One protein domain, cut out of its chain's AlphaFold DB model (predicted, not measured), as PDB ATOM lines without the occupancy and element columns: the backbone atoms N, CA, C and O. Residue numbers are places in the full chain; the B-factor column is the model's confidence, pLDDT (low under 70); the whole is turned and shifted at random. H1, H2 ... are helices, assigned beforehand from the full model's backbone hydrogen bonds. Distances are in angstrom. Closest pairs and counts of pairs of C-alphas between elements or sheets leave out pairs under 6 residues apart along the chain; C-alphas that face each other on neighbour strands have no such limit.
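This is residues 30 to 106 of the 106 residues of an uncharacterized protein of Puccinia coronata f. sp. avenae (UniProt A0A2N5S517). One long helix, H4, makes an arm along the longest axis, with the unnamed residues 67 to 84 running out beside it; at the arm's other end sits a small head in which H1 and the short H2 pack on H3. The printed part has 77 residues with four named helices, H1 to H4 in order, and no named strand: all helix. It is loose, radius of gyration of the C-alphas 16.0 A, a rod spanning 50 by 24 by 23 A.

Find C-alpha 85 at (53.319, 25.846, -1.601); from there H4, residues 85 to 105, runs 30.6 A to C-alpha 105 at (27.647, 36.843, -14.093). H3 is residues 52 to 66, 21.2 A; H1 is 32 to 39, 10.5 A; H2 is 41 to 44, 5.2 A.

H4 is close to but not clearly touching H3, C-alphas of Phe 63 and Gln 105 closest at 6.9 A, about perpendicular at 76 degrees. With residues 57 to 61 alone, H3 touches H1, about perpendicular at 81 degrees; the closest C-alphas, Phe 38 and Arg 61, are 5.9 A apart. With residues 54 to 58 alone, H3 touches H2, closest C-alphas Cys 43 and Arg 58, 5.6 A. H4 is apart from H1 and H2. Every O i to N i+4 pair is within hydrogen-bond range in H1, H3 and H4; H2 is too short for one.

The C-alphas of Trp 48 and Asp 84, farthest apart, are 51.0 A apart. The printed part has no cut; the H3 to H4 link is long, and residues 81 to 87, of which 85 to 87 belong to H4, stand free. Look for pLDDT under 70 at residues 46 to 50.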
ATOM      1  N   VAL A  30      25.847  39.972   3.059       95.44
ATOM      2  CA  VAL A  30      26.006  41.329   2.534       95.44
ATOM      3  C   VAL A  30      26.132  42.291   3.727       95.44
ATOM      4  O   VAL A  30      25.354  42.193   4.677       95.44
ATOM      5  N   PRO A  31      27.131  43.187   3.749       95.44
ATOM      6  CA  PRO A  31      27.235  44.196   4.793       95.44
ATOM      7  C   PRO A  31      26.080  45.205   4.739       95.44
ATOM      8  O   PRO A  31      25.669  45.620   3.657       95.44
ATOM      9  N   GLU A  32      25.636  45.694   5.897       95.19
ATOM     10  CA  GLU A  32      24.499  46.627   6.014       95.19
ATOM     11  C   GLU A  32      24.672  47.907   5.184       95.19
ATOM     12  O   GLU A  32      23.726  48.393   4.573       95.19
ATOM     13  N   HIS A  33      25.896  48.435   5.091       95.12
ATOM     14  CA  HIS A  33      26.180  49.613   4.268       95.12
ATOM     15  C   HIS A  33      25.992  49.342   2.765       95.12
ATOM     16  O   HIS A  33      25.555  50.226   2.034       95.12
ATOM     17  N   ALA A  34      26.288  48.127   2.296       94.75
ATOM     18  CA  ALA A  34      26.049  47.738   0.910       94.75
ATOM     19  C   ALA A  34      24.548  47.522   0.654       94.75
ATOM     20  O   ALA A  34      24.032  47.951  -0.376       94.75
ATOM     21  N   GLU A  35      23.821  46.945   1.616       94.75
ATOM     22  CA  GLU A  35      22.358  46.850   1.542       94.75
ATOM     23  C   GLU A  35      21.685  48.229   1.522       94.75
ATOM     24  O   GLU A  35      20.737  48.443   0.763       94.75
ATOM     25  N   ALA A  36      22.192  49.191   2.295       95.56
ATOM     26  CA  ALA A  36      21.712  50.570   2.269       95.56
ATOM     27  C   ALA A  36      21.851  51.185   0.864       95.56
ATOM     28  O   ALA A  36      20.888  51.753   0.349       95.56
ATOM     29  N   LEU A  37      22.994  50.975   0.194       94.38
ATOM     30  CA  LEU A  37      23.195  51.388  -1.201       94.38
ATOM     31  C   LEU A  37      22.224  50.680  -2.163       94.38
ATOM     32  O   LEU A  37      21.706  51.293  -3.092       94.38
ATOM     33  N   PHE A  38      21.921  49.399  -1.952       93.38
ATOM     34  CA  PHE A  38      20.958  48.673  -2.791       93.38
ATOM     35  C   PHE A  38      19.525  49.205  -2.681       93.38
ATOM     36  O   PHE A  38      18.761  49.127  -3.657       93.38
ATOM     37  N   ASN A  39      19.171  49.729  -1.508       92.81
ATOM     38  CA  ASN A  39      17.851  50.261  -1.189       92.81
ATOM     39  C   ASN A  39      17.695  51.754  -1.507       92.81
ATOM     40  O   ASN A  39      16.559  52.239  -1.553       92.81
ATOM     41  N   ASP A  40      18.797  52.456  -1.779       92.00
ATOM     42  CA  ASP A  40      18.796  53.877  -2.098       92.00
ATOM     43  C   ASP A  40      17.913  54.187  -3.329       92.00
ATOM     44  O   ASP A  40      17.944  53.456  -4.334       92.00
ATOM     45  N   PRO A  41      17.112  55.268  -3.299       88.81
ATOM     46  CA  PRO A  41      16.323  55.700  -4.448       88.81
ATOM     47  C   PRO A  41      17.136  55.864  -5.740       88.81
ATOM     48  O   PRO A  41      16.615  55.587  -6.820       88.81
ATOM     49  N   GLN A  42      18.398  56.284  -5.662       85.88
ATOM     50  CA  GLN A  42      19.285  56.476  -6.808       85.88
ATOM     51  C   GLN A  42      19.655  55.148  -7.485       85.88
ATOM     52  O   GLN A  42      19.706  55.094  -8.709       85.88
ATOM     53  N   CYS A  43      19.727  54.044  -6.734       85.00
ATOM     54  CA  CYS A  43      19.881  52.687  -7.278       85.00
ATOM     55  C   CYS A  43      18.643  52.207  -8.072       85.00
ATOM     56  O   CYS A  43      18.704  51.263  -8.867       85.00
ATOM     57  N   LYS A  44      17.477  52.834  -7.857       78.94
ATOM     58  CA  LYS A  44      16.233  52.554  -8.599       78.94
ATOM     59  C   LYS A  44      16.038  53.486  -9.795       78.94
ATOM     60  O   LYS A  44      15.340  53.113 -10.737       78.94
ATOM     61  N   LYS A  45      16.639  54.677  -9.775       76.88
ATOM     62  CA  LYS A  45      16.571  55.630 -10.885       76.88
ATOM     63  C   LYS A  45      17.410  55.104 -12.051       76.88
ATOM     64  O   LYS A  45      18.566  54.730 -11.890       76.88
ATOM     65  N   ALA A  46      16.835  55.078 -13.250       60.62
ATOM     66  CA  ALA A  46      17.621  54.911 -14.464       60.62
ATOM     67  C   ALA A  46      18.360  56.235 -14.698       60.62
ATOM     68  O   ALA A  46      17.768  57.168 -15.223       60.62
ATOM     69  N   ALA A  47      19.599  56.378 -14.227       58.34
ATOM     70  CA  ALA A  47      20.406  57.556 -14.535       58.34
ATOM     71  C   ALA A  47      20.997  57.367 -15.938       58.34
ATOM     72  O   ALA A  47      21.974  56.653 -16.130       58.34
ATOM     73  N   TRP A  48      20.329  57.942 -16.933       59.22
ATOM     74  CA  TRP A  48      20.538  57.682 -18.359       59.22
ATOM     75  C   TRP A  48      21.803  58.311 -18.957       59.22
ATOM     76  O   TRP A  48      21.982  58.186 -20.164       59.22
ATOM     77  N   TRP A  49      22.695  58.951 -18.184       59.38
ATOM     78  CA  TRP A  49      23.861  59.577 -18.822       59.38
ATOM     79  C   TRP A  49      25.144  59.814 -18.011       59.38
ATOM     80  O   TRP A  49      26.160  59.984 -18.673       59.38
ATOM     81  N   ASP A  50      25.187  59.769 -16.667       60.75
ATOM     82  CA  ASP A  50      26.457  60.149 -15.997       60.75
ATOM     83  C   ASP A  50      26.824  59.450 -14.681       60.75
ATOM     84  O   ASP A  50      27.806  59.811 -14.038       60.75
ATOM     85  N   ASP A  51      26.091  58.411 -14.268       76.75
ATOM     86  CA  ASP A  51      26.299  57.842 -12.934       76.75
ATOM     87  C   ASP A  51      26.788  56.390 -12.940       76.75
ATOM     88  O   ASP A  51      26.091  55.442 -12.561       76.75
ATOM     89  N   LYS A  52      28.031  56.217 -13.412       86.31
ATOM     90  CA  LYS A  52      28.712  54.911 -13.503       86.31
ATOM     91  C   LYS A  52      28.732  54.174 -12.165       86.31
ATOM     92  O   LYS A  52      28.634  52.950 -12.144       86.31
ATOM     93  N   PHE A  53      28.832  54.908 -11.058       90.38
ATOM     94  CA  PHE A  53      28.793  54.328  -9.722       90.38
ATOM     95  C   PHE A  53      27.453  53.631  -9.461       90.38
ATOM     96  O   PHE A  53      27.432  52.440  -9.160       90.38
ATOM     97  N   TRP A  54      26.329  54.326  -9.647       89.94
ATOM     98  CA  TRP A  54      25.011  53.734  -9.395       89.94
ATOM     99  C   TRP A  54      24.630  52.651 -10.405       89.94
ATOM    100  O   TRP A  54      23.897  51.727 -10.048       89.94
ATOM    101  N   LEU A  55      25.178  52.696 -11.624       88.75
ATOM    102  CA  LEU A  55      25.086  51.576 -12.559       88.75
ATOM    103  C   LEU A  55      25.763  50.318 -11.989       88.75
ATOM    104  O   LEU A  55      25.139  49.260 -11.967       88.75
ATOM    105  N   LEU A  56      26.986  50.442 -11.458       91.38
ATOM    106  CA  LEU A  56      27.700  49.330 -10.820       91.38
ATOM    107  C   LEU A  56      26.983  48.826  -9.562       91.38
ATOM    108  O   LEU A  56      26.842  47.619  -9.391       91.38
ATOM    109  N   VAL A  57      26.482  49.723  -8.702       92.75
ATOM    110  CA  VAL A  57      25.703  49.338  -7.508       92.75
ATOM    111  C   VAL A  57      24.448  48.563  -7.906       92.75
ATOM    112  O   VAL A  57      24.101  47.567  -7.269       92.75
ATOM    113  N   ARG A  58      23.772  48.984  -8.977       90.62
ATOM    114  CA  ARG A  58      22.597  48.283  -9.492       90.62
ATOM    115  C   ARG A  58      22.960  46.911 -10.056       90.62
ATOM    116  O   ARG A  58      22.281  45.952  -9.699       90.62
ATOM    117  N   SER A  59      24.005  46.796 -10.876       91.50
ATOM    118  CA  SER A  59      24.492  45.495 -11.366       91.50
ATOM    119  C   SER A  59      24.841  44.563 -10.205       91.50
ATOM    120  O   SER A  59      24.377  43.426 -10.166       91.50
ATOM    121  N   LEU A  60      25.528  45.083  -9.183       94.12
ATOM    122  CA  LEU A  60      25.864  44.343  -7.969       94.12
ATOM    123  C   LEU A  60      24.620  43.859  -7.220       94.12
ATOM    124  O   LEU A  60      24.565  42.709  -6.790       94.12
ATOM    125  N   ARG A  61      23.589  44.702  -7.106       93.38
ATOM    126  CA  ARG A  61      22.311  44.315  -6.500       93.38
ATOM    127  C   ARG A  61      21.632  43.190  -7.277       93.38
ATOM    128  O   ARG A  61      21.098  42.267  -6.667       93.38
ATOM    129  N   GLU A  62      21.600  43.277  -8.605       92.44
ATOM    130  CA  GLU A  62      20.978  42.243  -9.437       92.44
ATOM    131  C   GLU A  62      21.765  40.924  -9.384       92.44
ATOM    132  O   GLU A  62      21.146  39.866  -9.286       92.44
ATOM    133  N   PHE A  63      23.101  40.973  -9.340       94.44
ATOM    134  CA  PHE A  63      23.942  39.802  -9.076       94.44
ATOM    135  C   PHE A  63      23.561  39.126  -7.749       94.44
ATOM    136  O   PHE A  63      23.250  37.934  -7.721       94.44
ATOM    137  N   VAL A  64      23.498  39.898  -6.655       94.62
ATOM    138  CA  VAL A  64      23.161  39.381  -5.316       94.62
ATOM    139  C   VAL A  64      21.774  38.735  -5.293       94.62
ATOM    140  O   VAL A  64      21.610  37.684  -4.681       94.62
ATOM    141  N   LYS A  65      20.783  39.332  -5.968       92.25
ATOM    142  CA  LYS A  65      19.410  38.800  -6.042       92.25
ATOM    143  C   LYS A  65      19.293  37.509  -6.849       92.25
ATOM    144  O   LYS A  65      18.427  36.691  -6.556       92.25
ATOM    145  N   ARG A  66      20.104  37.351  -7.899       90.56
ATOM    146  CA  ARG A  66      20.114  36.141  -8.738       90.56
ATOM    147  C   ARG A  66      20.805  34.974  -8.041       90.56
ATOM    148  O   ARG A  66      20.466  33.822  -8.297       90.56
ATOM    149  N   ASN A  67      21.773  35.266  -7.179       86.06
ATOM    150  CA  ASN A  67      22.526  34.248  -6.470       86.06
ATOM    151  C   ASN A  67      21.696  33.659  -5.316       86.06
ATOM    152  O   ASN A  67      21.309  34.371  -4.392       86.06
ATOM    153  N   LEU A  68      21.490  32.338  -5.323       81.81
ATOM    154  CA  LEU A  68      20.734  31.615  -4.286       81.81
ATOM    155  C   LEU A  68      21.257  31.883  -2.867       81.81
ATOM    156  O   LEU A  68      20.491  31.895  -1.904       81.81
ATOM    157  N   SER A  69      22.562  32.125  -2.732       84.25
ATOM    158  CA  SER A  69      23.197  32.354  -1.435       84.25
ATOM    159  C   SER A  69      23.098  33.799  -0.940       84.25
ATOM    160  O   SER A  69      23.499  34.044   0.195       84.25
ATOM    161  N   HIS A  70      22.590  34.739  -1.750       89.50
ATOM    162  CA  HIS A  70      22.482  36.167  -1.419       89.50
ATOM    163  C   HIS A  70      23.811  36.768  -0.926       89.50
ATOM    164  O   HIS A  70      23.890  37.387   0.135       89.50
ATOM    165  N   ARG A  71      24.893  36.546  -1.684       93.25
ATOM    166  CA  ARG A  71      26.256  36.994  -1.347       93.25
ATOM    167  C   ARG A  71      26.798  37.945  -2.402       93.25
ATOM    168  O   ARG A  71      26.396  37.895  -3.561       93.25
ATOM    169  N   LEU A  72      27.736  38.788  -1.979       95.25
ATOM    170  CA  LEU A  72      28.564  39.582  -2.884       95.25
ATOM    171  C   LEU A  72      29.502  38.671  -3.701       95.25
ATOM    172  O   LEU A  72      29.842  37.587  -3.217       95.25
ATOM    173  N   PRO A  73      29.931  39.106  -4.901       95.25
ATOM    174  CA  PRO A  73      30.897  38.374  -5.708       95.25
ATOM    175  C   PRO A  73      32.218  38.217  -4.953       95.25
ATOM    176  O   PRO A  73      32.642  39.095  -4.191       95.25
ATOM    177  N   LEU A  74      32.872  37.080  -5.156       95.25
ATOM    178  CA  LEU A  74      34.112  36.749  -4.479       95.25
ATOM    179  C   LEU A  74      35.256  37.642  -4.978       95.25
ATOM    180  O   LEU A  74      35.479  37.788  -6.175       95.25
ATOM    181  N   SER A  75      36.057  38.186  -4.057       94.12
ATOM    182  CA  SER A  75      37.234  38.995  -4.419       94.12
ATOM    183  C   SER A  75      38.347  38.182  -5.100       94.12
ATOM    184  O   SER A  75      39.215  38.762  -5.748       94.12
ATOM    185  N   GLY A  76      38.382  36.863  -4.894       93.06
ATOM    186  CA  GLY A  76      39.413  35.964  -5.426       93.06
ATOM    187  C   GLY A  76      40.775  36.032  -4.723       93.06
ATOM    188  O   GLY A  76      41.673  35.255  -5.048       93.06
ATOM    189  N   VAL A  77      40.941  36.930  -3.749       93.38
ATOM    190  CA  VAL A  77      42.165  37.067  -2.952       93.38
ATOM    191  C   VAL A  77      42.071  36.194  -1.705       93.38
ATOM    192  O   VAL A  77      41.166  36.355  -0.889       93.38
ATOM    193  N   LEU A  78      43.038  35.291  -1.546       92.19
ATOM    194  CA  LEU A  78      43.210  34.478  -0.346       92.19
ATOM    195  C   LEU A  78      44.307  35.109   0.534       92.19
ATOM    196  O   LEU A  78      45.378  35.418   0.001       92.19
ATOM    197  N   PRO A  79      44.077  35.320   1.845       91.12
ATOM    198  CA  PRO A  79      45.124  35.783   2.752       91.12
ATOM    199  C   PRO A  79      46.264  34.760   2.849       91.12
ATOM    200  O   PRO A  79      46.084  33.576   2.561       91.12
ATOM    201  N   ASN A  80      47.444  35.224   3.263       91.88
ATOM    202  CA  ASN A  80      48.573  34.332   3.520       91.88
ATOM    203  C   ASN A  80      48.239  33.344   4.653       91.88
ATOM    204  O   ASN A  80      47.535  33.723   5.588       91.88
ATOM    205  N   MET A  81      48.752  32.115   4.562       93.38
ATOM    206  CA  MET A  81      48.590  31.068   5.580       93.38
ATOM    207  C   MET A  81      49.788  30.112   5.571       93.38
ATOM    208  O   MET A  81      50.426  29.926   4.529       93.38
ATOM    209  N   LYS A  82      50.071  29.455   6.698       93.75
ATOM    210  CA  LYS A  82      51.084  28.397   6.782       93.75
ATOM    211  C   LYS A  82      50.579  27.127   6.097       93.75
ATOM    212  O   LYS A  82      49.691  26.431   6.580       93.75
ATOM    213  N   SER A  83      51.156  26.831   4.941       93.12
ATOM    214  CA  SER A  83      50.816  25.685   4.100       93.12
ATOM    215  C   SER A  83      52.018  25.334   3.232       93.12
ATOM    216  O   SER A  83      52.861  26.188   2.953       93.12
ATOM    217  N   ASP A  84      52.074  24.102   2.729       93.56
ATOM    218  CA  ASP A  84      52.955  23.808   1.605       93.56
ATOM    219  C   ASP A  84      52.531  24.626   0.376       93.56
ATOM    220  O   ASP A  84      51.349  24.937   0.169       93.56
ATOM    221  N   ALA A  85      53.517  24.969  -0.455       94.50
ATOM    222  CA  ALA A  85      53.319  25.846  -1.601       94.50
ATOM    223  C   ALA A  85      52.306  25.279  -2.608       94.50
ATOM    224  O   ALA A  85      51.521  26.029  -3.189       94.50
ATOM    225  N   LYS A  86      52.287  23.954  -2.799       96.62
ATOM    226  CA  LYS A  86      51.394  23.295  -3.757       96.62
ATOM    227  C   LYS A  86      49.932  23.453  -3.339       96.62
ATOM    228  O   LYS A  86      49.103  23.836  -4.167       96.62
ATOM    229  N   ASN A  87      49.619  23.194  -2.073       95.19
ATOM    230  CA  ASN A  87      48.266  23.344  -1.546       95.19
ATOM    231  C   ASN A  87      47.840  24.816  -1.479       95.19
ATOM    232  O   ASN A  87      46.703  25.127  -1.838       95.19
ATOM    233  N   PHE A  88      48.753  25.731  -1.135       95.38
ATOM    234  CA  PHE A  88      48.468  27.169  -1.151       95.38
ATOM    235  C   PHE A  88      48.105  27.669  -2.559       95.38
ATOM    236  O   PHE A  88      47.071  28.313  -2.737       95.38
ATOM    237  N   ILE A  89      48.898  27.315  -3.580       96.38
ATOM    238  CA  ILE A  89      48.635  27.695  -4.978       96.38
ATOM    239  C   ILE A  89      47.307  27.105  -5.462       96.38
ATOM    240  O   ILE A  89      46.516  27.811  -6.087       96.38
ATOM    241  N   LYS A  90      47.034  25.833  -5.143       96.94
ATOM    242  CA  LYS A  90      45.774  25.175  -5.511       96.94
ATOM    243  C   LYS A  90      44.563  25.864  -4.876       96.94
ATOM    244  O   LYS A  90      43.547  26.052  -5.539       96.94
ATOM    245  N   MET A  91      44.646  26.257  -3.607       96.19
ATOM    246  CA  MET A  91      43.564  27.009  -2.965       96.19
ATOM    247  C   MET A  91      43.397  28.387  -3.601       96.19
ATOM    248  O   MET A  91      42.285  28.772  -3.950       96.19
ATOM    249  N   GLN A  92      44.493  29.105  -3.837       96.38
ATOM    250  CA  GLN A  92      44.445  30.406  -4.494       96.38
ATOM    251  C   GLN A  92      43.805  30.326  -5.891       96.38
ATOM    252  O   GLN A  92      43.028  31.210  -6.253       96.38
ATOM    253  N   SER A  93      44.082  29.273  -6.671       96.75
ATOM    254  CA  SER A  93      43.478  29.105  -7.997       96.75
ATOM    255  C   SER A  93      41.967  28.892  -7.929       96.75
ATOM    256  O   SER A  93      41.257  29.464  -8.748       96.75
ATOM    257  N   ILE A  94      41.467  28.145  -6.937       97.81
ATOM    258  CA  ILE A  94      40.022  27.933  -6.735       97.81
ATOM    259  C   ILE A  94      39.310  29.270  -6.477       97.81
ATOM    260  O   ILE A  94      38.308  29.571  -7.121       97.81
ATOM    261  N   TYR A  95      39.856  30.108  -5.590       97.31
ATOM    262  CA  TYR A  95      39.274  31.423  -5.290       97.31
ATOM    263  C   TYR A  95      39.303  32.357  -6.506       97.31
ATOM    264  O   TYR A  95      38.325  33.052  -6.775       97.31
ATOM    265  N   ARG A  96      40.403  32.364  -7.268       97.62
ATOM    266  CA  ARG A  96      40.511  33.159  -8.502       97.62
ATOM    267  C   ARG A  96      39.536  32.699  -9.578       97.62
ATOM    268  O   ARG A  96      38.953  33.539 -10.254       97.62
ATOM    269  N   GLN A  97      39.366  31.388  -9.729       97.94
ATOM    270  CA  GLN A  97      38.430  30.827 -10.690       97.94
ATOM    271  C   GLN A  97      36.996  31.245 -10.352       97.94
ATOM    272  O   GLN A  97      36.333  31.826 -11.205       97.94
ATOM    273  N   GLN A  98      36.560  31.063  -9.101       96.19
ATOM    274  CA  GLN A  98      35.224  31.492  -8.683       96.19
ATOM    275  C   GLN A  98      35.021  33.004  -8.869       96.19
ATOM    276  O   GLN A  98      33.978  33.426  -9.350       96.19
ATOM    277  N   ALA A  99      36.022  33.831  -8.550       96.88
ATOM    278  CA  ALA A  99      35.938  35.275  -8.780       96.88
ATOM    279  C   ALA A  99      35.785  35.632 -10.271       96.88
ATOM    280  O   ALA A  99      35.067  36.567 -10.615       96.88
ATOM    281  N   SER A 100      36.432  34.878 -11.167       96.81
ATOM    282  CA  SER A 100      36.258  35.041 -12.613       96.81
ATOM    283  C   SER A 100      34.864  34.620 -13.080       96.81
ATOM    284  O   SER A 100      34.311  35.259 -13.972       96.81
ATOM    285  N   GLU A 101      34.305  33.554 -12.511       95.75
ATOM    286  CA  GLU A 101      32.946  33.088 -12.811       95.75
ATOM    287  C   GLU A 101      31.891  34.081 -12.303       95.75
ATOM    288  O   GLU A 101      30.937  34.387 -13.018       95.75
ATOM    289  N   ASP A 102      32.091  34.649 -11.112       95.31
ATOM    290  CA  ASP A 102      31.232  35.694 -10.552       95.31
ATOM    291  C   ASP A 102      31.278  36.970 -11.408       95.31
ATOM    292  O   ASP A 102      30.239  37.571 -11.676       95.31
ATOM    293  N   LEU A 103      32.464  37.359 -11.895       94.12
ATOM    294  CA  LEU A 103      32.632  38.517 -12.777       94.12
ATOM    295  C   LEU A 103      31.894  38.350 -14.114       94.12
ATOM    296  O   LEU A 103      31.387  39.327 -14.648       94.12
ATOM    297  N   GLN A 104      31.818  37.133 -14.656       93.25
ATOM    298  CA  GLN A 104      31.060  36.864 -15.886       93.25
ATOM    299  C   GLN A 104      29.541  36.951 -15.683       93.25
ATOM    300  O   GLN A 104      28.806  37.151 -16.648       93.25
ATOM    301  N   GLN A 105      29.067  36.769 -14.449       87.69
ATOM    302  CA  GLN A 105      27.647  36.843 -14.093       87.69
ATOM    303  C   GLN A 105      27.193  38.251 -13.674       87.69
ATOM    304  O   GLN A 105      25.984  38.482 -13.551       87.69
ATOM    305  N   PHE A 106      28.147  39.149 -13.417       83.81
ATOM    306  CA  PHE A 106      27.934  40.550 -13.055       83.81
ATOM    307  C   PHE A 106      27.548  41.404 -14.270       83.81
ATOM    308  O   PHE A 106      26.562  42.172 -14.152       83.81
TER     309      PHE A 106